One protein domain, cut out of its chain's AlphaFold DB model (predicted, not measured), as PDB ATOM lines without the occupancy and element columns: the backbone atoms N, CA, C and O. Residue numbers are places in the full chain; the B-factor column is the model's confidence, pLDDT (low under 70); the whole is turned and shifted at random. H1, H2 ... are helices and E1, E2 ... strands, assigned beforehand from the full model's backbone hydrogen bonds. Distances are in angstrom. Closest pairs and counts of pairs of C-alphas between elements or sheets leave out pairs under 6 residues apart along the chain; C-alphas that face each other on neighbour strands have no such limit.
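This is residues 3 to 155 of the 159 residues of an uncharacterized protein of Bacillus sp. WR11 (UniProt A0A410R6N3). A closed barrel of six strands, E1 to E6, has a short helix, H1, packed on its outside, while a second helix, H2, sticks out far from it as an arm on a free stretch. The seventh strand, E7, adds to the barrel's wall beside E6, and residues 68 to 74 of the loop between E3 and E4 also stand free. The printed part has 153 residues with two named helices and seven named strands, in the order H1 E1 E2 E3 E4 E5 E6 E7 H2, and its class is mixed, helices and strands; the neighbour strands are antiparallel. The whole is loose, with a radius of gyration of the C-alphas of 19.3 A, and spans 73 by 33 by 32 A, the arm making the length.

H1 is residues 4 to 13, beginning at C-alpha 4 at (26.333, 43.733, 123.769). E1, residues 16 to 25, is 26.5 A long and bends by 51 degrees at residue 20. E2 is residues 30 to 38, 25.5 A. E3, residues 45 to 60, is 28.1 A from first to last C-alpha and bends by 118 degrees at residue 55. E4 is residues 77 to 84, 20.0 A, and E5 is residues 106 to 110. E6, residues 113 to 124, is 21.5 A, begins at C-alpha 113 at (41.727, 55.878, 133.420) and bends by 114 degrees at residue 120. E7 is residues 127 to 130. H2, residues 139 to 155, is 23.9 A and ends at C-alpha 155 at (30.678, 56.501, 77.134).

Round the barrel run E1, E2, E3, E6, E5, E4 and back to E1. E1 and E2 form a hairpin, with N 18 and O 36 2.9 A apart, within hydrogen-bond range. E2 and E3 form another, with N 33 and O 49 at 2.8 A. E3 and E6 are antiparallel neighbours, with N 58 and O 116 at 2.8 A. The hairpin of E5 and E6 has N 108 and O 115 at 2.8 A, and that of E4 and E5 has N 83 and O 107 at 2.8 A. E4 and E1 close the ring, with N 19 and O 77 at 2.7 A. E6 and E7 form a hairpin, with N 122 and O 129 at 2.9 A; E7 is in the same sheet but not in the ring. E1 E2 E3 and E4 E5 E6 E7 are meanders, each strand the antiparallel neighbour of the one before. E1 E2 E3 E4 and E3 E4 E5 E6 are Greek keys, four strands in a row, three of them a meander and the first the antiparallel neighbour of the fourth. H1 is on the barrel, outside it, at a height over the sheet of 6.4 A; its closest C-alphas to E4 are those of Asn 12 and Glu 81, 5.8 A apart. H2 is not on the barrel. In both helices every O i to N i+4 pair is within hydrogen-bond range.

The C-alphas of Pro 72 and Gln 155, the two farthest apart, are 73.4 A apart. Without the free stretches, residues 68 to 74 and 135 to 155, the body spans 41 by 34 by 28 A. The printed part has no cut. The links E3 to E4 and E4 to E5 are long. The mean pLDDT of the printed part is 77.8; it is under 70 at residue 41 and residues 62 to 76, 91 to 101 and 133 to 155.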
ATOM      1  N   SER A   3      22.211  40.992 123.781       93.94
ATOM      2  CA  SER A   3      23.131  41.769 122.942       93.94
ATOM      3  C   SER A   3      24.243  42.403 123.780       93.94
ATOM      4  O   SER A   3      24.186  42.338 125.010       93.94
ATOM      5  N   ILE A   4      25.245  42.988 123.116       95.75
ATOM      6  CA  ILE A   4      26.333  43.733 123.769       95.75
ATOM      7  C   ILE A   4      25.751  44.964 124.471       95.75
ATOM      8  O   ILE A   4      26.036  45.191 125.636       95.75
ATOM      9  N   GLU A   5      24.870  45.701 123.798       94.38
ATOM     10  CA  GLU A   5      24.235  46.918 124.315       94.38
ATOM     11  C   GLU A   5      23.471  46.646 125.614       94.38
ATOM     12  O   GLU A   5      23.631  47.375 126.579       94.38
ATOM     13  N   GLN A   6      22.735  45.532 125.695       94.94
ATOM     14  CA  GLN A   6      22.035  45.157 126.928       94.94
ATOM     15  C   GLN A   6      22.982  44.836 128.092       94.94
ATOM     16  O   GLN A   6      22.596  45.000 129.243       94.94
ATOM     17  N   TRP A   7      24.185  44.326 127.810       95.12
ATOM     18  CA  TRP A   7      25.207  44.140 128.841       95.12
ATOM     19  C   TRP A   7      25.799  45.474 129.288       95.12
ATOM     20  O   TRP A   7      26.001  45.670 130.481       95.12
ATOM     21  N   ILE A   8      26.055  46.379 128.341       94.56
ATOM     22  CA  ILE A   8      26.555  47.726 128.622       94.56
ATOM     23  C   ILE A   8      25.559  48.509 129.483       94.56
ATOM     24  O   ILE A   8      25.952  49.032 130.520       94.56
ATOM     25  N   ASP A   9      24.279  48.520 129.104       94.31
ATOM     26  CA  ASP A   9      23.224  49.213 129.852       94.31
ATOM     27  C   ASP A   9      23.133  48.689 131.292       94.31
ATOM     28  O   ASP A   9      23.118  49.473 132.238       94.31
ATOM     29  N   TYR A  10      23.160  47.364 131.462       93.31
ATOM     30  CA  TYR A  10      23.151  46.734 132.782       93.31
ATOM     31  C   TYR A  10      24.361  47.143 133.630       93.31
ATOM     32  O   TYR A  10      24.195  47.537 134.780       93.31
ATOM     33  N   ILE A  11      25.574  47.094 133.064       92.94
ATOM     34  CA  ILE A  11      26.805  47.461 133.778       92.94
ATOM     35  C   ILE A  11      26.800  48.940 134.187       92.94
ATOM     36  O   ILE A  11      27.238  49.255 135.288       92.94
ATOM     37  N   ASN A  12      26.320  49.834 133.318       91.56
ATOM     38  CA  ASN A  12      26.359  51.277 133.559       91.56
ATOM     39  C   ASN A  12      25.258  51.780 134.502       91.56
ATOM     40  O   ASN A  12      25.417  52.843 135.104       91.56
ATOM     41  N   HIS A  13      24.113  51.096 134.570       91.00
ATOM     42  CA  HIS A  13      22.912  51.664 135.190       91.00
ATOM     43  C   HIS A  13      22.305  50.815 136.302       91.00
ATOM     44  O   HIS A  13      21.709  51.381 137.219       91.00
ATOM     45  N   ASP A  14      22.467  49.494 136.251       88.62
ATOM     46  CA  ASP A  14      21.741  48.586 137.141       88.62
ATOM     47  C   ASP A  14      22.620  48.034 138.274       88.62
ATOM     48  O   ASP A  14      22.101  47.480 139.244       88.62
ATOM     49  N   VAL A  15      23.949  48.178 138.185       90.25
ATOM     50  CA  VAL A  15      24.896  47.597 139.149       90.25
ATOM     51  C   VAL A  15      26.024  48.545 139.522       90.25
ATOM     52  O   VAL A  15      26.497  49.334 138.711       90.25
ATOM     53  N   ASN A  16      26.545  48.385 140.739       91.06
ATOM     54  CA  ASN A  16      27.868  48.915 141.059       91.06
ATOM     55  C   ASN A  16      28.926  47.919 140.586       91.06
ATOM     56  O   ASN A  16      28.951  46.772 141.046       91.06
ATOM     57  N   CYS A  17      29.804  48.362 139.693       91.81
ATOM     58  CA  CYS A  17      30.808  47.517 139.067       91.81
ATOM     59  C   CYS A  17      32.220  47.906 139.517       91.81
ATOM     60  O   CYS A  17      32.638  49.059 139.414       91.81
ATOM     61  N   PHE A  18      32.977  46.925 140.002       91.12
ATOM     62  CA  PHE A  18      34.369  47.107 140.391       91.12
ATOM     63  C   PHE A  18      35.258  46.116 139.653       91.12
ATOM     64  O   PHE A  18      35.037  44.907 139.713       91.12
ATOM     65  N   MET A  19      36.303  46.614 139.003       89.81
ATOM     66  CA  MET A  19      37.344  45.780 138.430       89.81
ATOM     67  C   MET A  19      38.153  45.126 139.552       89.81
ATOM     68  O   MET A  19      38.668  45.782 140.457       89.81
ATOM     69  N   TYR A  20      38.210  43.802 139.503       87.56
ATOM     70  CA  TYR A  20      38.937  42.965 140.445       87.56
ATOM     71  C   TYR A  20      40.306  42.565 139.904       87.56
ATOM     72  O   TYR A  20      41.266  42.538 140.668       87.56
ATOM     73  N   ASP A  21      40.386  42.253 138.611       88.06
ATOM     74  CA  ASP A  21      41.629  41.850 137.961       88.06
ATOM     75  C   ASP A  21      41.569  42.108 136.447       88.06
ATOM     76  O   ASP A  21      40.487  42.233 135.861       88.06
ATOM     77  N   ILE A  22      42.738  42.174 135.818       90.19
ATOM     78  CA  ILE A  22      42.926  42.333 134.379       90.19
ATOM     79  C   ILE A  22      44.023  41.378 133.907       90.19
ATOM     80  O   ILE A  22      45.156  41.423 134.381       90.19
ATOM     81  N   ASN A  23      43.702  40.527 132.935       93.00
ATOM     82  CA  ASN A  23      44.637  39.543 132.398       93.00
ATOM     83  C   ASN A  23      44.719  39.643 130.875       93.00
ATOM     84  O   ASN A  23      43.696  39.615 130.193       93.00
ATOM     85  N   PHE A  24      45.937  39.721 130.338       94.12
ATOM     86  CA  PHE A  24      46.176  39.678 128.898       94.12
ATOM     87  C   PHE A  24      46.926  38.402 128.517       94.12
ATOM     88  O   PHE A  24      48.126  38.256 128.757       94.12
ATOM     89  N   GLU A  25      46.210  37.480 127.881       94.00
ATOM     90  CA  GLU A  25      46.753  36.222 127.386       94.00
ATOM     91  C   GLU A  25      47.269  36.395 125.963       94.00
ATOM     92  O   GLU A  25      46.543  36.244 124.979       94.00
ATOM     93  N   TYR A  26      48.564  36.695 125.857       89.62
ATOM     94  CA  TYR A  26      49.221  36.989 124.583       89.62
ATOM     95  C   TYR A  26      49.059  35.878 123.532       89.62
ATOM     96  O   TYR A  26      48.831  36.172 122.361       89.62
ATOM     97  N   LEU A  27      49.153  34.605 123.935       94.50
ATOM     98  CA  LEU A  27      49.058  33.469 123.007       94.50
ATOM     99  C   LEU A  27      47.655  33.297 122.414       94.50
ATOM    100  O   LEU A  27      47.526  32.821 121.290       94.50
ATOM    101  N   GLU A  28      46.625  33.689 123.159       93.50
ATOM    102  CA  GLU A  28      45.229  33.620 122.720       93.50
ATOM    103  C   GLU A  28      44.729  34.952 122.146       93.50
ATOM    104  O   GLU A  28      43.586  35.039 121.704       93.50
ATOM    105  N   ASN A  29      45.576  35.989 122.152       95.25
ATOM    106  CA  ASN A  29      45.219  37.361 121.801       95.25
ATOM    107  C   ASN A  29      43.914  37.819 122.487       95.25
ATOM    108  O   ASN A  29      42.976  38.304 121.841       95.25
ATOM    109  N   ARG A  30      43.853  37.597 123.808       96.62
ATOM    110  CA  ARG A  30      42.665  37.816 124.639       96.62
ATOM    111  C   ARG A  30      42.972  38.719 125.827       96.62
ATOM    112  O   ARG A  30      43.917  38.469 126.569       96.62
ATOM    113  N   LEU A  31      42.132  39.728 126.037       96.44
ATOM    114  CA  LEU A  31      42.099  40.539 127.253       96.44
ATOM    115  C   LEU A  31      40.854  40.166 128.049       96.44
ATOM    116  O   LEU A  31      39.746  40.285 127.531       96.44
ATOM    117  N   THR A  32      41.028  39.771 129.302       96.56
ATOM    118  CA  THR A  32      39.929  39.455 130.213       96.56
ATOM    119  C   THR A  32      39.918  40.439 131.374       96.56
ATOM    120  O   THR A  32      40.929  40.635 132.048       96.56
ATOM    121  N   LEU A  33      38.759  41.055 131.595       94.94
ATOM    122  CA  LEU A  33      38.455  41.876 132.758       94.94
ATOM    123  C   LEU A  33      37.603  41.051 133.718       94.94
ATOM    124  O   LEU A  33      36.539  40.557 133.339       94.94
ATOM    125  N   TYR A  34      38.062  40.927 134.957       93.88
ATOM    126  CA  TYR A  34      37.319  40.280 136.030       93.88
ATOM    127  C   TYR A  34      36.641  41.354 136.866       93.88
ATOM    128  O   TYR A  34      37.301  42.255 137.384       93.88
ATOM    129  N   LEU A  35      35.323  41.264 137.004       93.00
ATOM    130  CA  LEU A  35      34.486  42.298 137.599       93.00
ATOM    131  C   LEU A  35      33.710  41.745 138.793       93.00
ATOM    132  O   LEU A  35      33.209  40.624 138.759       93.00
ATOM    133  N   LYS A  36      33.574  42.555 139.840       93.56
ATOM    134  CA  LYS A  36      32.655  42.338 140.960       93.56
ATOM    135  C   LYS A  36      31.454  43.256 140.789       93.56
ATOM    136  O   LYS A  36      31.618  44.475 140.793       93.56
ATOM    137  N   LEU A  37      30.273  42.666 140.659       92.69
ATOM    138  CA  LEU A  37      29.011  43.386 140.523       92.69
ATOM    139  C   LEU A  37      28.217  43.287 141.823       92.69
ATOM    140  O   LEU A  37      28.091  42.200 142.393       92.69
ATOM    141  N   TYR A  38      27.676  44.420 142.263       91.25
ATOM    142  CA  TYR A  38      26.806  44.530 143.430       91.25
ATOM    143  C   TYR A  38      25.446  45.086 142.999       91.25
ATOM    144  O   TYR A  38      25.346  46.254 142.615       91.25
ATOM    145  N   GLU A  39      24.415  44.248 143.087       88.25
ATOM    146  CA  GLU A  39      23.002  44.622 142.952       88.25
ATOM    147  C   GLU A  39      22.456  44.954 144.347       88.25
ATOM    148  O   GLU A  39      22.629  44.151 145.257       88.25
ATOM    149  N   GLU A  40      21.869  46.142 144.538       73.75
ATOM    150  CA  GLU A  40      21.076  46.533 145.728       73.75
ATOM    151  C   GLU A  40      21.597  46.042 147.109       73.75
ATOM    152  O   GLU A  40      20.831  45.584 147.951       73.75
ATOM    153  N   GLU A  41      22.909  46.163 147.365       64.25
ATOM    154  CA  GLU A  41      23.594  45.750 148.616       64.25
ATOM    155  C   GLU A  41      23.711  44.226 148.871       64.25
ATOM    156  O   GLU A  41      24.050  43.790 149.977       64.25
ATOM    157  N   GLU A  42      23.521  43.392 147.847       70.00
ATOM    158  CA  GLU A  42      23.762  41.947 147.913       70.00
ATOM    159  C   GLU A  42      25.260  41.555 147.902       70.00
ATOM    160  O   GLU A  42      26.182  42.367 147.776       70.00
ATOM    161  N   LYS A  43      25.523  40.245 148.041       84.00
ATOM    162  CA  LYS A  43      26.861  39.670 147.855       84.00
ATOM    163  C   LYS A  43      27.352  39.913 146.431       84.00
ATOM    164  O   LYS A  43      26.635  39.656 145.472       84.00
ATOM    165  N   ALA A  44      28.628  40.278 146.318       88.44
ATOM    166  CA  ALA A  44      29.291  40.443 145.033       88.44
ATOM    167  C   ALA A  44      29.159  39.187 144.161       88.44
ATOM    168  O   ALA A  44      29.520  38.084 144.593       88.44
ATOM    169  N   THR A  45      28.724  39.369 142.918       92.31
ATOM    170  CA  THR A  45      28.840  38.347 141.878       92.31
ATOM    171  C   THR A  45      30.090  38.613 141.047       92.31
ATOM    172  O   THR A  45      30.401  39.760 140.724       92.31
ATOM    173  N   LEU A  46      30.846  37.556 140.743       93.00
ATOM    174  CA  LEU A  46      32.001  37.658 139.854       93.00
ATOM    175  C   LEU A  46      31.529  37.479 138.411       93.00
ATOM    176  O   LEU A  46      30.804  36.527 138.113       93.00
ATOM    177  N   LYS A  47      31.955  38.391 137.544       93.75
ATOM    178  CA  LYS A  47      31.689  38.390 136.109       93.75
ATOM    179  C   LYS A  47      32.974  38.537 135.324       93.75
ATOM    180  O   LYS A  47      33.949  39.107 135.811       93.75
ATOM    181  N   GLU A  48      32.944  38.053 134.094       95.31
ATOM    182  CA  GLU A  48      34.078  38.139 133.180       95.31
ATOM    183  C   GLU A  48      33.667  38.842 131.891       95.31
ATOM    184  O   GLU A  48      32.640  38.518 131.296       95.31
ATOM    185  N   ILE A  49      34.490  39.782 131.429       96.94
ATOM    186  CA  ILE A  49      34.390  40.336 130.076       96.94
ATOM    187  C   ILE A  49      35.675  39.992 129.339       96.94
ATOM    188  O   ILE A  49      36.750  40.432 129.731       96.94
ATOM    189  N   SER A  50      35.573  39.200 128.276       97.50
ATOM    190  CA  SER A  50      36.721  38.751 127.489       97.50
ATOM    191  C   SER A  50      36.675  39.306 126.072       97.50
ATOM    192  O   SER A  50      35.824  38.916 125.276       97.50
ATOM    193  N   PHE A  51      37.626  40.169 125.739       97.19
ATOM    194  CA  PHE A  51      37.859  40.695 124.397       97.19
ATOM    195  C   PHE A  51      38.823  39.770 123.657       97.19
ATOM    196  O   PHE A  51      39.894  39.458 124.176       97.19
ATOM    197  N   LYS A  52      38.452  39.318 122.459       95.56
ATOM    198  CA  LYS A  52      39.221  38.359 121.652       95.56
ATOM    199  C   LYS A  52      39.539  38.934 120.281       95.56
ATOM    200  O   LYS A  52      38.834  39.822 119.793       95.56
ATOM    201  N   ASP A  53      40.584  38.385 119.663       94.38
ATOM    202  CA  ASP A  53      41.117  38.856 118.383       94.38
ATOM    203  C   ASP A  53      41.381  40.364 118.429       94.38
ATOM    204  O   ASP A  53      40.871  41.146 117.621       94.38
ATOM    205  N   ILE A  54      42.126  40.772 119.453       93.50
ATOM    206  CA  ILE A  54      42.436  42.169 119.715       93.50
ATOM    207  C   ILE A  54      43.413  42.685 118.657       93.50
ATOM    208  O   ILE A  54      44.471  42.099 118.425       93.50
ATOM    209  N   SER A  55      43.057  43.801 118.026       90.56
ATOM    210  CA  SER A  55      43.922  44.517 117.077       90.56
ATOM    211  C   SER A  55      44.637  45.698 117.735       90.56
ATOM    212  O   SER A  55      45.677  46.135 117.246       90.56
ATOM    213  N   GLY A  56      44.108  46.204 118.854       88.56
ATOM    214  CA  GLY A  56      44.693  47.325 119.578       88.56
ATOM    215  C   GLY A  56      44.117  47.499 120.978       88.56
ATOM    216  O   GLY A  56      42.920  47.318 121.202       88.56
ATOM    217  N   ILE A  57      44.991  47.871 121.911       89.69
ATOM    218  CA  ILE A  57      44.647  48.305 123.266       89.69
ATOM    219  C   ILE A  57      45.350  49.639 123.481       89.69
ATOM    220  O   ILE A  57      46.568  49.731 123.321       89.69
ATOM    221  N   TYR A  58      44.587  50.663 123.836       86.44
ATOM    222  CA  TYR A  58      45.088  52.008 124.068       86.44
ATOM    223  C   TYR A  58      44.661  52.444 125.459       86.44
ATOM    224  O   TYR A  58      43.494  52.308 125.818       86.44
ATOM    225  N   CYS A  59      45.603  52.968 126.230       82.12
ATOM    226  CA  CYS A  59      45.340  53.437 127.580       82.12
ATOM    227  C   CYS A  59      45.701  54.911 127.662       82.12
ATOM    228  O   CYS A  59      46.832  55.280 127.336       82.12
ATOM    229  N   ASP A  60      44.765  55.727 128.133       77.94
ATOM    230  CA  ASP A  60      45.069  57.064 128.607       77.94
ATOM    231  C   ASP A  60      44.988  57.110 130.133       77.94
ATOM    232  O   ASP A  60      43.967  56.806 130.747       77.94
ATOM    233  N   PHE A  61      46.103  57.511 130.728       71.44
ATOM    234  CA  PHE A  61      46.291  57.650 132.164       71.44
ATOM    235  C   PHE A  61      46.180  59.121 132.621       71.44
ATOM    236  O   PHE A  61      46.626  59.457 133.719       71.44
ATOM    237  N   SER A  62      45.674  60.025 131.770       55.66
ATOM    238  CA  SER A  62      45.817  61.481 131.926       55.66
ATOM    239  C   SER A  62      44.702  62.227 132.676       55.66
ATOM    240  O   SER A  62      44.678  63.458 132.651       55.66
ATOM    241  N   VAL A  63      43.857  61.549 133.461       48.72
ATOM    242  CA  VAL A  63      42.914  62.220 134.375       48.72
ATOM    243  C   VAL A  63      43.087  61.655 135.784       48.72
ATOM    244  O   VAL A  63      42.735  60.517 136.050       48.72
ATOM    245  N   HIS A  64      43.700  62.433 136.687       49.00
ATOM    246  CA  HIS A  64      43.828  62.109 138.120       49.00
ATOM    247  C   HIS A  64      44.184  60.642 138.422       49.00
ATOM    248  O   HIS A  64      43.512  59.954 139.187       49.00
ATOM    249  N   ASN A  65      45.269  60.196 137.793       47.41
ATOM    250  CA  ASN A  65      45.690  58.809 137.736       47.41
ATOM    251  C   ASN A  65      45.743  58.134 139.117       47.41
ATOM    252  O   ASN A  65      46.649  58.405 139.912       47.41
ATOM    253  N   LYS A  66      44.813  57.206 139.381       46.69
ATOM    254  CA  LYS A  66      44.901  56.341 140.559       46.69
ATOM    255  C   LYS A  66      45.912  55.183 140.421       46.69
ATOM    256  O   LYS A  66      46.106  54.433 141.372       46.69
ATOM    257  N   PHE A  67      46.592  55.057 139.275       42.12
ATOM    258  CA  PHE A  67      47.750  54.165 139.108       42.12
ATOM    259  C   PHE A  67      49.074  54.787 139.565       42.12
ATOM    260  O   PHE A  67      50.132  54.169 139.399       42.12
ATOM    261  N   ASP A  68      49.054  55.988 140.156       43.94
ATOM    262  CA  ASP A  68      50.201  56.428 140.938       43.94
ATOM    263  C   ASP A  68      50.442  55.395 142.051       43.94
ATOM    264  O   ASP A  68      49.540  55.053 142.820       43.94
ATOM    265  N   LYS A  69      51.660  54.852 142.118       46.66
ATOM    266  CA  LYS A  69      52.048  53.710 142.975       46.66
ATOM    267  C   LYS A  69      51.933  53.996 144.482       46.66
ATOM    268  O   LYS A  69      52.371  53.197 145.306       46.66
ATOM    269  N   THR A  70      51.400  55.157 144.837       46.88
ATOM    270  CA  THR A  70      51.139  55.646 146.186       46.88
ATOM    271  C   THR A  70      49.733  55.304 146.675       46.88
ATOM    272  O   THR A  70      49.428  55.521 147.848       46.88
ATOM    273  N   ILE A  71      48.879  54.757 145.807       47.84
ATOM    274  CA  ILE A  71      47.499  54.446 146.151       47.84
ATOM    275  C   ILE A  71      47.416  53.026 146.721       47.84
ATOM    276  O   ILE A  71      47.941  52.089 146.117       47.84
ATOM    277  N   PRO A  72      46.800  52.848 147.906       47.50
ATOM    278  CA  PRO A  72      46.714  51.549 148.555       47.50
ATOM    279  C   PRO A  72      46.076  50.501 147.640       47.50
ATOM    280  O   PRO A  72      45.075  50.779 146.980       47.50
ATOM    281  N   ILE A  73      46.613  49.279 147.686       49.53
ATOM    282  CA  ILE A  73      46.065  48.052 147.070       49.53
ATOM    283  C   ILE A  73      44.572  47.830 147.386       49.53
ATOM    284  O   ILE A  73      43.879  47.144 146.644       49.53
ATOM    285  N   ASP A  74      44.062  48.477 148.433       50.84
ATOM    286  CA  ASP A  74      42.665  48.432 148.868       50.84
ATOM    287  C   ASP A  74      41.749  49.420 148.114       50.84
ATOM    288  O   ASP A  74      40.589  49.610 148.485       50.84
ATOM    289  N   THR A  75      42.241  50.094 147.067       58.31
ATOM    290  CA  THR A  75      41.369  50.912 146.217       58.31
ATOM    291  C   THR A  75      40.572  50.023 145.288       58.31
ATOM    292  O   THR A  75      41.093  49.460 144.331       58.31
ATOM    293  N   ASN A  76      39.269  49.954 145.534       69.00
ATOM    294  CA  ASN A  76      38.349  49.340 144.594       69.00
ATOM    295  C   ASN A  76      38.413  50.107 143.259       69.00
ATOM    296  O   ASN A  76      38.187  51.322 143.213       69.00
ATOM    297  N   TRP A  77      38.775  49.414 142.179       82.56
ATOM    298  CA  TRP A  77      38.820  49.984 140.837       82.56
ATOM    299  C   TRP A  77      37.404  50.114 140.298       82.56
ATOM    300  O   TRP A  77      36.881  49.189 139.693       82.56
ATOM    301  N   TYR A  78      36.748  51.231 140.602       87.44
ATOM    302  CA  TYR A  78      35.368  51.462 140.201       87.44
ATOM    303  C   TYR A  78      35.299  51.671 138.688       87.44
ATOM    304  O   TYR A  78      36.028  52.506 138.148       87.44
ATOM    305  N   LEU A  79      34.465  50.875 138.021       89.88
ATOM    306  CA  LEU A  79      34.146  51.059 136.613       89.88
ATOM    307  C   LEU A  79      33.103  52.173 136.540       89.88
ATOM    308  O   LEU A  79      31.997  52.021 137.052       89.88
ATOM    309  N   GLU A  80      33.494  53.299 135.953       88.56
ATOM    310  CA  GLU A  80      32.667  54.502 135.862       88.56
ATOM    311  C   GLU A  80      31.703  54.411 134.685       88.56
ATOM    312  O   GLU A  80      30.508  54.647 134.844       88.56
ATOM    313  N   GLU A  81      32.219  54.023 133.519       90.12
ATOM    314  CA  GLU A  81      31.425  53.875 132.307       90.12
ATOM    315  C   GLU A  81      32.068  52.862 131.356       90.12
ATOM    316  O   GLU A  81      33.291  52.786 131.213       90.12
ATOM    317  N   ILE A  82      31.237  52.097 130.656       93.44
ATOM    318  CA  ILE A  82      31.628  51.355 129.461       93.44
ATOM    319  C   ILE A  82      30.759  51.781 128.278       93.44
ATOM    320  O   ILE A  82      29.549  51.935 128.386       93.44
ATOM    321  N   SER A  83      31.375  51.961 127.116       92.44
ATOM    322  CA  SER A  83      30.692  52.278 125.864       92.44
ATOM    323  C   SER A  83      31.091  51.305 124.767       92.44
ATOM    324  O   SER A  83      32.241  50.870 124.688       92.44
ATOM    325  N   TYR A  84      30.143  51.004 123.879       94.12
ATOM    326  CA  TYR A  84      30.345  50.142 122.719       94.12
ATOM    327  C   TYR A  84      29.980  50.869 121.420       94.12
ATOM    328  O   TYR A  84      28.892  51.427 121.277       94.12
ATOM    329  N   PHE A  85      30.888  50.821 120.445       90.81
ATOM    330  CA  PHE A  85      30.761  51.454 119.137       90.81
ATOM    331  C   PHE A  85      30.935  50.408 118.042       90.81
ATOM    332  O   PHE A  85      32.047  50.094 117.626       90.81
ATOM    333  N   LYS A  86      29.818  49.896 117.525       88.81
ATOM    334  CA  LYS A  86      29.801  48.839 116.502       88.81
ATOM    335  C   LYS A  86      30.619  49.154 115.240       88.81
ATOM    336  O   LYS A  86      31.130  48.241 114.601       88.81
ATOM    337  N   GLU A  87      30.711  50.427 114.858       85.94
ATOM    338  CA  GLU A  87      31.471  50.887 113.683       85.94
ATOM    339  C   GLU A  87      32.873  51.423 114.047       85.94
ATOM    340  O   GLU A  87      33.563  51.973 113.189       85.94
ATOM    341  N   GLY A  88      33.292  51.264 115.307       87.31
ATOM    342  CA  GLY A  88      34.441  51.952 115.892       87.31
ATOM    343  C   GLY A  88      34.118  53.397 116.292       87.31
ATOM    344  O   GLY A  88      33.128  53.986 115.851       87.31
ATOM    345  N   ILE A  89      34.959  53.989 117.139       83.06
ATOM    346  CA  ILE A  89      34.796  55.380 117.598       83.06
ATOM    347  C   ILE A  89      35.040  56.411 116.485       83.06
ATOM    348  O   ILE A  89      34.652  57.574 116.602       83.06
ATOM    349  N   GLY A  90      35.685  56.026 115.384       78.12
ATOM    350  CA  GLY A  90      36.058  56.943 114.317       78.12
ATOM    351  C   GLY A  90      36.818  58.155 114.863       78.12
ATOM    352  O   GLY A  90      37.641  58.046 115.765       78.12
ATOM    353  N   LYS A  91      36.531  59.346 114.328       65.75
ATOM    354  CA  LYS A  91      37.158  60.605 114.775       65.75
ATOM    355  C   LYS A  91      36.471  61.243 115.992       65.75
ATOM    356  O   LYS A  91      36.761  62.403 116.277       65.75
ATOM    357  N   LEU A  92      35.533  60.558 116.660       57.56
ATOM    358  CA  LEU A  92      34.719  61.174 117.720       57.56
ATOM    359  C   LEU A  92      35.550  61.714 118.894       57.56
ATOM    360  O   LEU A  92      35.083  62.623 119.570       57.56
ATOM    361  N   GLN A  93      36.778  61.235 119.109       54.50
ATOM    362  CA  GLN A  93      37.620  61.669 120.227       54.50
ATOM    363  C   GLN A  93      38.879  62.421 119.777       54.50
ATOM    364  O   GLN A  93      40.011  61.973 119.946       54.50
ATOM    365  N   ASN A  94      38.685  63.621 119.229       48.16
ATOM    366  CA  ASN A  94      39.763  64.604 119.119       48.16
ATOM    367  C   ASN A  94      40.070  65.185 120.511       48.16
ATOM    368  O   ASN A  94      39.479  66.187 120.907       48.16
ATOM    369  N   GLY A  95      40.995  64.563 121.243       54.78
ATOM    370  CA  GLY A  95      41.605  65.175 122.428       54.78
ATOM    371  C   GLY A  95      42.323  64.204 123.361       54.78
ATOM    372  O   GLY A  95      43.436  64.501 123.773       54.78
ATOM    373  N   ILE A  96      41.712  63.050 123.643       57.56
ATOM    374  CA  ILE A  96      42.132  62.156 124.738       57.56
ATOM    375  C   ILE A  96      43.054  61.036 124.222       57.56
ATOM    376  O   ILE A  96      44.206  60.935 124.622       57.56
ATOM    377  N   LEU A  97      42.607  60.257 123.229       64.44
ATOM    378  CA  LEU A  97      43.365  59.109 122.695       64.44
ATOM    379  C   LEU A  97      44.157  59.411 121.408       64.44
ATOM    380  O   LEU A  97      44.935  58.589 120.923       64.44
ATOM    381  N   GLY A  98      43.976  60.605 120.841       63.91
ATOM    382  CA  GLY A  98      44.617  61.022 119.594       63.91
ATOM    383  C   GLY A  98      44.090  60.309 118.337       63.91
ATOM    384  O   GLY A  98      43.215  59.449 118.368       63.91
ATOM    385  N   ASN A  99      44.641  60.676 117.176       64.56
ATOM    386  CA  ASN A  99      44.136  60.256 115.858       64.56
ATOM    387  C   ASN A  99      44.397  58.782 115.489       64.56
ATOM    388  O   ASN A  99      44.054  58.372 114.381       64.56
ATOM    389  N   GLN A 100      45.049  58.004 116.355       64.19
ATOM    390  CA  GLN A 100      45.496  56.640 116.048       64.19
ATOM    391  C   GLN A 100      44.495  55.556 116.481       64.19
ATOM    392  O   GLN A 100      44.652  54.409 116.084       64.19
ATOM    393  N   VAL A 101      43.440  55.910 117.227       69.44
ATOM    394  CA  VAL A 101      42.556  54.949 117.930       69.44
ATOM    395  C   VAL A 101      41.188  54.774 117.252       69.44
ATOM    396  O   VAL A 101      40.236  54.274 117.836       69.44
ATOM    397  N   LEU A 102      41.068  55.161 115.978       71.69
ATOM    398  CA  LEU A 102      39.783  55.293 115.267       71.69
ATOM    399  C   LEU A 102      38.922  54.016 115.245       71.69
ATOM    400  O   LEU A 102      37.703  54.106 115.108       71.69
ATOM    401  N   ASN A 103      39.540  52.842 115.346       85.81
ATOM    402  CA  ASN A 103      38.852  51.561 115.223       85.81
ATOM    403  C   ASN A 103      38.460  50.938 116.567       85.81
ATOM    404  O   ASN A 103      37.782  49.912 116.565       85.81
ATOM    405  N   ALA A 104      38.859  51.527 117.702       88.94
ATOM    406  CA  ALA A 104      38.429  51.018 118.999       88.94
ATOM    407  C   ALA A 104      36.900  50.971 119.046       88.94
ATOM    408  O   ALA A 104      36.225  51.942 118.699       88.94
ATOM    409  N   ASN A 105      36.361  49.820 119.426       92.38
ATOM    410  CA  ASN A 105      34.931  49.567 119.503       92.38
ATOM    411  C   ASN A 105      34.439  49.439 120.943       92.38
ATOM    412  O   ASN A 105      33.230  49.430 121.148       92.38
ATOM    413  N   PHE A 106      35.337  49.431 121.927       93.88
ATOM    414  CA  PHE A 106      34.993  49.607 123.334       93.88
ATOM    415  C   PHE A 106      35.808  50.723 123.959       93.88
ATOM    416  O   PHE A 106      37.005  50.837 123.697       93.88
ATOM    417  N   LEU A 107      35.150  51.503 124.809       92.00
ATOM    418  CA  LEU A 107      35.766  52.461 125.716       92.00
ATOM    419  C   LEU A 107      35.350  52.098 127.135       92.00
ATOM    420  O   LEU A 107      34.170  51.851 127.366       92.00
ATOM    421  N   ILE A 108      36.300  52.039 128.057       92.00
ATOM    422  CA  ILE A 108      36.068  51.646 129.445       92.00
ATOM    423  C   ILE A 108      36.791  52.647 130.333       92.00
ATOM    424  O   ILE A 108      38.013  52.770 130.254       92.00
ATOM    425  N   GLU A 109      36.041  53.360 131.159       88.31
ATOM    426  CA  GLU A 109      36.565  54.306 132.133       88.31
ATOM    427  C   GLU A 109      36.585  53.668 133.520       88.31
ATOM    428  O   GLU A 109      35.574  53.168 134.018       88.31
ATOM    429  N   ILE A 110      37.766  53.641 134.134       86.56
ATOM    430  CA  ILE A 110      37.999  53.030 135.443       86.56
ATOM    431  C   ILE A 110      38.828  53.998 136.277       86.56
ATOM    432  O   ILE A 110      40.008  54.205 135.989       86.56
ATOM    433  N   ASN A 111      38.240  54.562 137.335       80.38
ATOM    434  CA  ASN A 111      38.905  55.532 138.213       80.38
ATOM    435  C   ASN A 111      39.646  56.648 137.428       80.38
ATOM    436  O   ASN A 111      40.827  56.907 137.687       80.38
ATOM    437  N   GLY A 112      38.992  57.254 136.433       73.69
ATOM    438  CA  GLY A 112      39.560  58.279 135.544       73.69
ATOM    439  C   GLY A 112      40.625  57.794 134.545       73.69
ATOM    440  O   GLY A 112      41.233  58.602 133.844       73.69
ATOM    441  N   THR A 113      40.887  56.485 134.467       79.50
ATOM    442  CA  THR A 113      41.727  55.878 133.420       79.50
ATOM    443  C   THR A 113      40.846  55.393 132.282       79.50
ATOM    444  O   THR A 113      39.920  54.619 132.511       79.50
ATOM    445  N   LEU A 114      41.169  55.792 131.053       85.06
ATOM    446  CA  LEU A 114      40.441  55.365 129.863       85.06
ATOM    447  C   LEU A 114      41.176  54.219 129.167       85.06
ATOM    448  O   LEU A 114      42.326  54.361 128.751       85.06
ATOM    449  N   LEU A 115      40.479  53.104 128.982       88.69
ATOM    450  CA  LEU A 115      40.901  51.968 128.175       88.69
ATOM    451  C   LEU A 115      40.067  51.923 126.895       88.69
ATOM    452  O   LEU A 115      38.847  51.804 126.941       88.69
ATOM    453  N   ALA A 116      40.724  51.979 125.744       90.25
ATOM    454  CA  ALA A 116      40.101  51.795 124.444       90.25
ATOM    455  C   ALA A 116      40.582  50.495 123.804       90.25
ATOM    456  O   ALA A 116      41.784  50.244 123.704       90.25
ATOM    457  N   ILE A 117      39.637  49.669 123.365       92.75
ATOM    458  CA  ILE A 117      39.907  48.323 122.857       92.75
ATOM    459  C   ILE A 117      39.313  48.195 121.462       92.75
ATOM    460  O   ILE A 117      38.140  48.495 121.241       92.75
ATOM    461  N   GLU A 118      40.128  47.722 120.527       93.31
ATOM    462  CA  GLU A 118      39.710  47.243 119.214       93.31
ATOM    463  C   GLU A 118      39.729  45.712 119.234       93.31
ATOM    464  O   GLU A 118      40.797  45.098 119.304       93.31
ATOM    465  N   SER A 119      38.552  45.088 119.192       94.38
ATOM    466  CA  SER A 119      38.392  43.627 119.262       94.38
ATOM    467  C   SER A 119      37.354  43.125 118.266       94.38
ATOM    468  O   SER A 119      36.356  43.799 118.013       94.38
ATOM    469  N   LYS A 120      37.538  41.925 117.703       94.12
ATOM    470  CA  LYS A 120      36.519  41.356 116.797       94.12
ATOM    471  C   LYS A 120      35.360  40.727 117.550       94.12
ATOM    472  O   LYS A 120      34.217  40.813 117.097       94.12
ATOM    473  N   CYS A 121      35.651  40.136 118.703       95.31
ATOM    474  CA  CYS A 121      34.679  39.436 119.526       95.31
ATOM    475  C   CYS A 121      34.793  39.884 120.982       95.31
ATOM    476  O   CYS A 121      35.885  40.148 121.484       95.31
ATOM    477  N   VAL A 122      33.654  39.905 121.668       97.12
ATOM    478  CA  VAL A 122      33.580  40.078 123.119       97.12
ATOM    479  C   VAL A 122      32.742  38.950 123.702       97.12
ATOM    480  O   VAL A 122      31.744  38.539 123.115       97.12
ATOM    481  N   SER A 123      33.138  38.420 124.848       96.88
ATOM    482  CA  SER A 123      32.322  37.499 125.633       96.88
ATOM    483  C   SER A 123      31.983  38.139 126.965       96.88
ATOM    484  O   SER A 123      32.866  38.704 127.601       96.88
ATOM    485  N   PHE A 124      30.724  38.031 127.374       96.12
ATOM    486  CA  PHE A 124      30.296  38.324 128.737       96.12
ATOM    487  C   PHE A 124      29.984  36.988 129.405       96.12
ATOM    488  O   PHE A 124      29.131  36.230 128.925       96.12
ATOM    489  N   ASP A 125      30.726  36.668 130.461       92.94
ATOM    490  CA  ASP A 125      30.874  35.316 130.987       92.94
ATOM    491  C   ASP A 125      31.186  34.331 129.837       92.94
ATOM    492  O   ASP A 125      32.092  34.541 129.029       92.94
ATOM    493  N   SER A 126      30.397  33.265 129.697       90.19
ATOM    494  CA  SER A 126      30.568  32.255 128.651       90.19
ATOM    495  C   SER A 126      29.881  32.594 127.322       90.19
ATOM    496  O   SER A 126      29.915  31.775 126.402       90.19
ATOM    497  N   LYS A 127      29.179  33.731 127.213       95.69
ATOM    498  CA  LYS A 127      28.387  34.069 126.020       95.69
ATOM    499  C   LYS A 127      29.149  35.035 125.123       95.69
ATOM    500  O   LYS A 127      29.398  36.173 125.506       95.69
ATOM    501  N   GLU A 128      29.469  34.574 123.919       96.38
ATOM    502  CA  GLU A 128      30.232  35.326 122.923       96.38
ATOM    503  C   GLU A 128      29.336  36.125 121.967       96.38
ATOM    504  O   GLU A 128      28.239  35.700 121.592       96.38
ATOM    505  N   TYR A 129      29.842  37.285 121.557       95.44
ATOM    506  CA  TYR A 129      29.225  38.224 120.640       95.44
ATOM    507  C   TYR A 129      30.266  38.736 119.648       95.44
ATOM    508  O   TYR A 129      31.402  39.044 120.009       95.44
ATOM    509  N   GLN A 130      29.846  38.906 118.399       94.25
ATOM    510  CA  GLN A 130      30.654  39.601 117.408       94.25
ATOM    511  C   GLN A 130      30.569  41.112 117.659       94.25
ATOM    512  O   GLN A 130      29.493  41.704 117.563       94.25
ATOM    513  N   ALA A 131      31.704  41.714 118.013       87.25
ATOM    514  CA  ALA A 131      31.827  43.129 118.359       87.25
ATOM    515  C   ALA A 131      32.246  43.993 117.166       87.25
ATOM    516  O   ALA A 131      31.925  45.178 117.101       87.25
ATOM    517  N   PHE A 132      32.959  43.404 116.207       78.00
ATOM    518  CA  PHE A 132      33.289  44.057 114.952       78.00
ATOM    519  C   PHE A 132      32.806  43.187 113.797       78.00
ATOM    520  O   PHE A 132      33.273  42.066 113.583       78.00
ATOM    521  N   ASN A 133      31.845  43.711 113.040       59.44
ATOM    522  CA  ASN A 133      31.532  43.162 111.732       59.44
ATOM    523  C   ASN A 133      32.450  43.845 110.723       59.44
ATOM    524  O   ASN A 133      32.103  44.884 110.161       59.44
ATOM    525  N   ASP A 134      33.600  43.229 110.456       57.81
ATOM    526  CA  ASP A 134      34.187  43.375 109.128       57.81
ATOM    527  C   ASP A 134      33.110  43.006 108.079       57.81
ATOM    528  O   ASP A 134      32.302  42.107 108.318       57.81
ATOM    529  N   TYR A 135      33.131  43.684 106.920       42.25
ATOM    530  CA  TYR A 135      32.210  43.607 105.759       42.25
ATOM    531  C   TYR A 135      30.962  44.527 105.846       42.25
ATOM    532  O   TYR A 135      30.063  44.321 106.645       42.25
ATOM    533  N   GLU A 136      30.744  45.564 105.013       42.06
ATOM    534  CA  GLU A 136      30.856  45.547 103.543       42.06
ATOM    535  C   GLU A 136      30.774  46.952 102.857       42.06
ATOM    536  O   GLU A 136      30.315  47.054 101.717       42.06
ATOM    537  N   LYS A 137      31.138  48.079 103.498       42.31
ATOM    538  CA  LYS A 137      30.822  49.424 102.933       42.31
ATOM    539  C   LYS A 137      31.937  50.205 102.237       42.31
ATOM    540  O   LYS A 137      31.600  51.136 101.506       42.31
ATOM    541  N   THR A 138      33.212  49.846 102.355       45.03
ATOM    542  CA  THR A 138      34.299  50.611 101.708       45.03
ATOM    543  C   THR A 138      34.750  50.003 100.384       45.03
ATOM    544  O   THR A 138      34.820  50.731  99.396       45.03
ATOM    545  N   GLU A 139      34.914  48.682 100.276       43.50
ATOM    546  CA  GLU A 139      35.347  48.075  99.007       43.50
ATOM    547  C   GLU A 139      34.244  48.006  97.943       43.50
ATOM    548  O   GLU A 139      34.519  48.291  96.779       43.50
ATOM    549  N   LYS A 140      32.983  47.703  98.298       43.84
ATOM    550  CA  LYS A 140      31.871  47.726  97.323       43.84
ATOM    551  C   LYS A 140      31.575  49.144  96.832       43.84
ATOM    552  O   LYS A 140      31.353  49.323  95.640       43.84
ATOM    553  N   LYS A 141      31.624  50.169  97.698       43.59
ATOM    554  CA  LYS A 141      31.498  51.573  97.255       43.59
ATOM    555  C   LYS A 141      32.690  52.008  96.408       43.59
ATOM    556  O   LYS A 141      32.470  52.654  95.392       43.59
ATOM    557  N   GLN A 142      33.920  51.637  96.766       45.00
ATOM    558  CA  GLN A 142      35.091  51.966  95.950       45.00
ATOM    559  C   GLN A 142      35.071  51.238  94.601       45.00
ATOM    560  O   GLN A 142      35.200  51.901  93.578       45.00
ATOM    561  N   LYS A 143      34.796  49.926  94.549       45.19
ATOM    562  CA  LYS A 143      34.629  49.188  93.282       45.19
ATOM    563  C   LYS A 143      33.471  49.730  92.451       45.19
ATOM    564  O   LYS A 143      33.650  49.931  91.257       45.19
ATOM    565  N   ASN A 144      32.317  50.028  93.048       50.66
ATOM    566  CA  ASN A 144      31.183  50.586  92.306       50.66
ATOM    567  C   ASN A 144      31.483  51.994  91.774       50.66
ATOM    568  O   ASN A 144      31.112  52.297  90.644       50.66
ATOM    569  N   ASN A 145      32.202  52.827  92.532       50.00
ATOM    570  CA  ASN A 145      32.617  54.158  92.085       50.00
ATOM    571  C   ASN A 145      33.701  54.093  90.999       50.00
ATOM    572  O   ASN A 145      33.637  54.856  90.038       50.00
ATOM    573  N   ILE A 146      34.649  53.155  91.097       53.88
ATOM    574  CA  ILE A 146      35.664  52.905  90.065       53.88
ATOM    575  C   ILE A 146      34.991  52.389  88.787       53.88
ATOM    576  O   ILE A 146      35.215  52.935  87.710       53.88
ATOM    577  N   VAL A 147      34.096  51.405  88.886       53.66
ATOM    578  CA  VAL A 147      33.372  50.846  87.733       53.66
ATOM    579  C   VAL A 147      32.433  51.881  87.099       53.66
ATOM    580  O   VAL A 147      32.334  51.946  85.873       53.66
ATOM    581  N   ALA A 148      31.779  52.733  87.895       54.62
ATOM    582  CA  ALA A 148      30.956  53.833  87.389       54.62
ATOM    583  C   ALA A 148      31.793  54.939  86.717       54.62
ATOM    584  O   ALA A 148      31.391  55.459  85.675       54.62
ATOM    585  N   GLY A 149      32.964  55.270  87.272       49.56
ATOM    586  CA  GLY A 149      33.912  56.221  86.685       49.56
ATOM    587  C   GLY A 149      34.482  55.729  85.353       49.56
ATOM    588  O   GLY A 149      34.476  56.465  84.369       49.56
ATOM    589  N   ILE A 150      34.868  54.452  85.290       54.44
ATOM    590  CA  ILE A 150      35.350  53.784  84.073       54.44
ATOM    591  C   ILE A 150      34.254  53.760  82.996       54.44
ATOM    592  O   ILE A 150      34.506  54.145  81.856       54.44
ATOM    593  N   LYS A 151      33.009  53.391  83.337       52.66
ATOM    594  CA  LYS A 151      31.888  53.403  82.374       52.66
ATOM    595  C   LYS A 151      31.606  54.795  81.797       52.66
ATOM    596  O   LYS A 151      31.363  54.899  80.600       52.66
ATOM    597  N   LYS A 152      31.679  55.858  82.609       53.88
ATOM    598  CA  LYS A 152      31.543  57.242  82.117       53.88
ATOM    599  C   LYS A 152      32.678  57.640  81.172       53.88
ATOM    600  O   LYS A 152      32.417  58.310  80.179       53.88
ATOM    601  N   PHE A 153      33.905  57.192  81.440       45.88
ATOM    602  CA  PHE A 153      35.062  57.469  80.588       45.88
ATOM    603  C   PHE A 153      34.918  56.837  79.192       45.88
ATOM    604  O   PHE A 153      35.206  57.480  78.189       45.88
ATOM    605  N   PHE A 154      34.378  55.615  79.107       50.78
ATOM    606  CA  PHE A 154      34.151  54.928  77.827       50.78
ATOM    607  C   PHE A 154      32.865  55.342  77.090       50.78
ATOM    608  O   PHE A 154      32.744  55.077  75.898       50.78
ATOM    609  N   GLN A 155      31.912  55.998  77.759       54.53
ATOM    610  CA  GLN A 155      30.678  56.501  77.134       54.53
ATOM    611  C   GLN A 155      30.774  57.966  76.672       54.53
ATOM    612  O   GLN A 155      29.930  58.409  75.898       54.53
TER     613      GLN A 155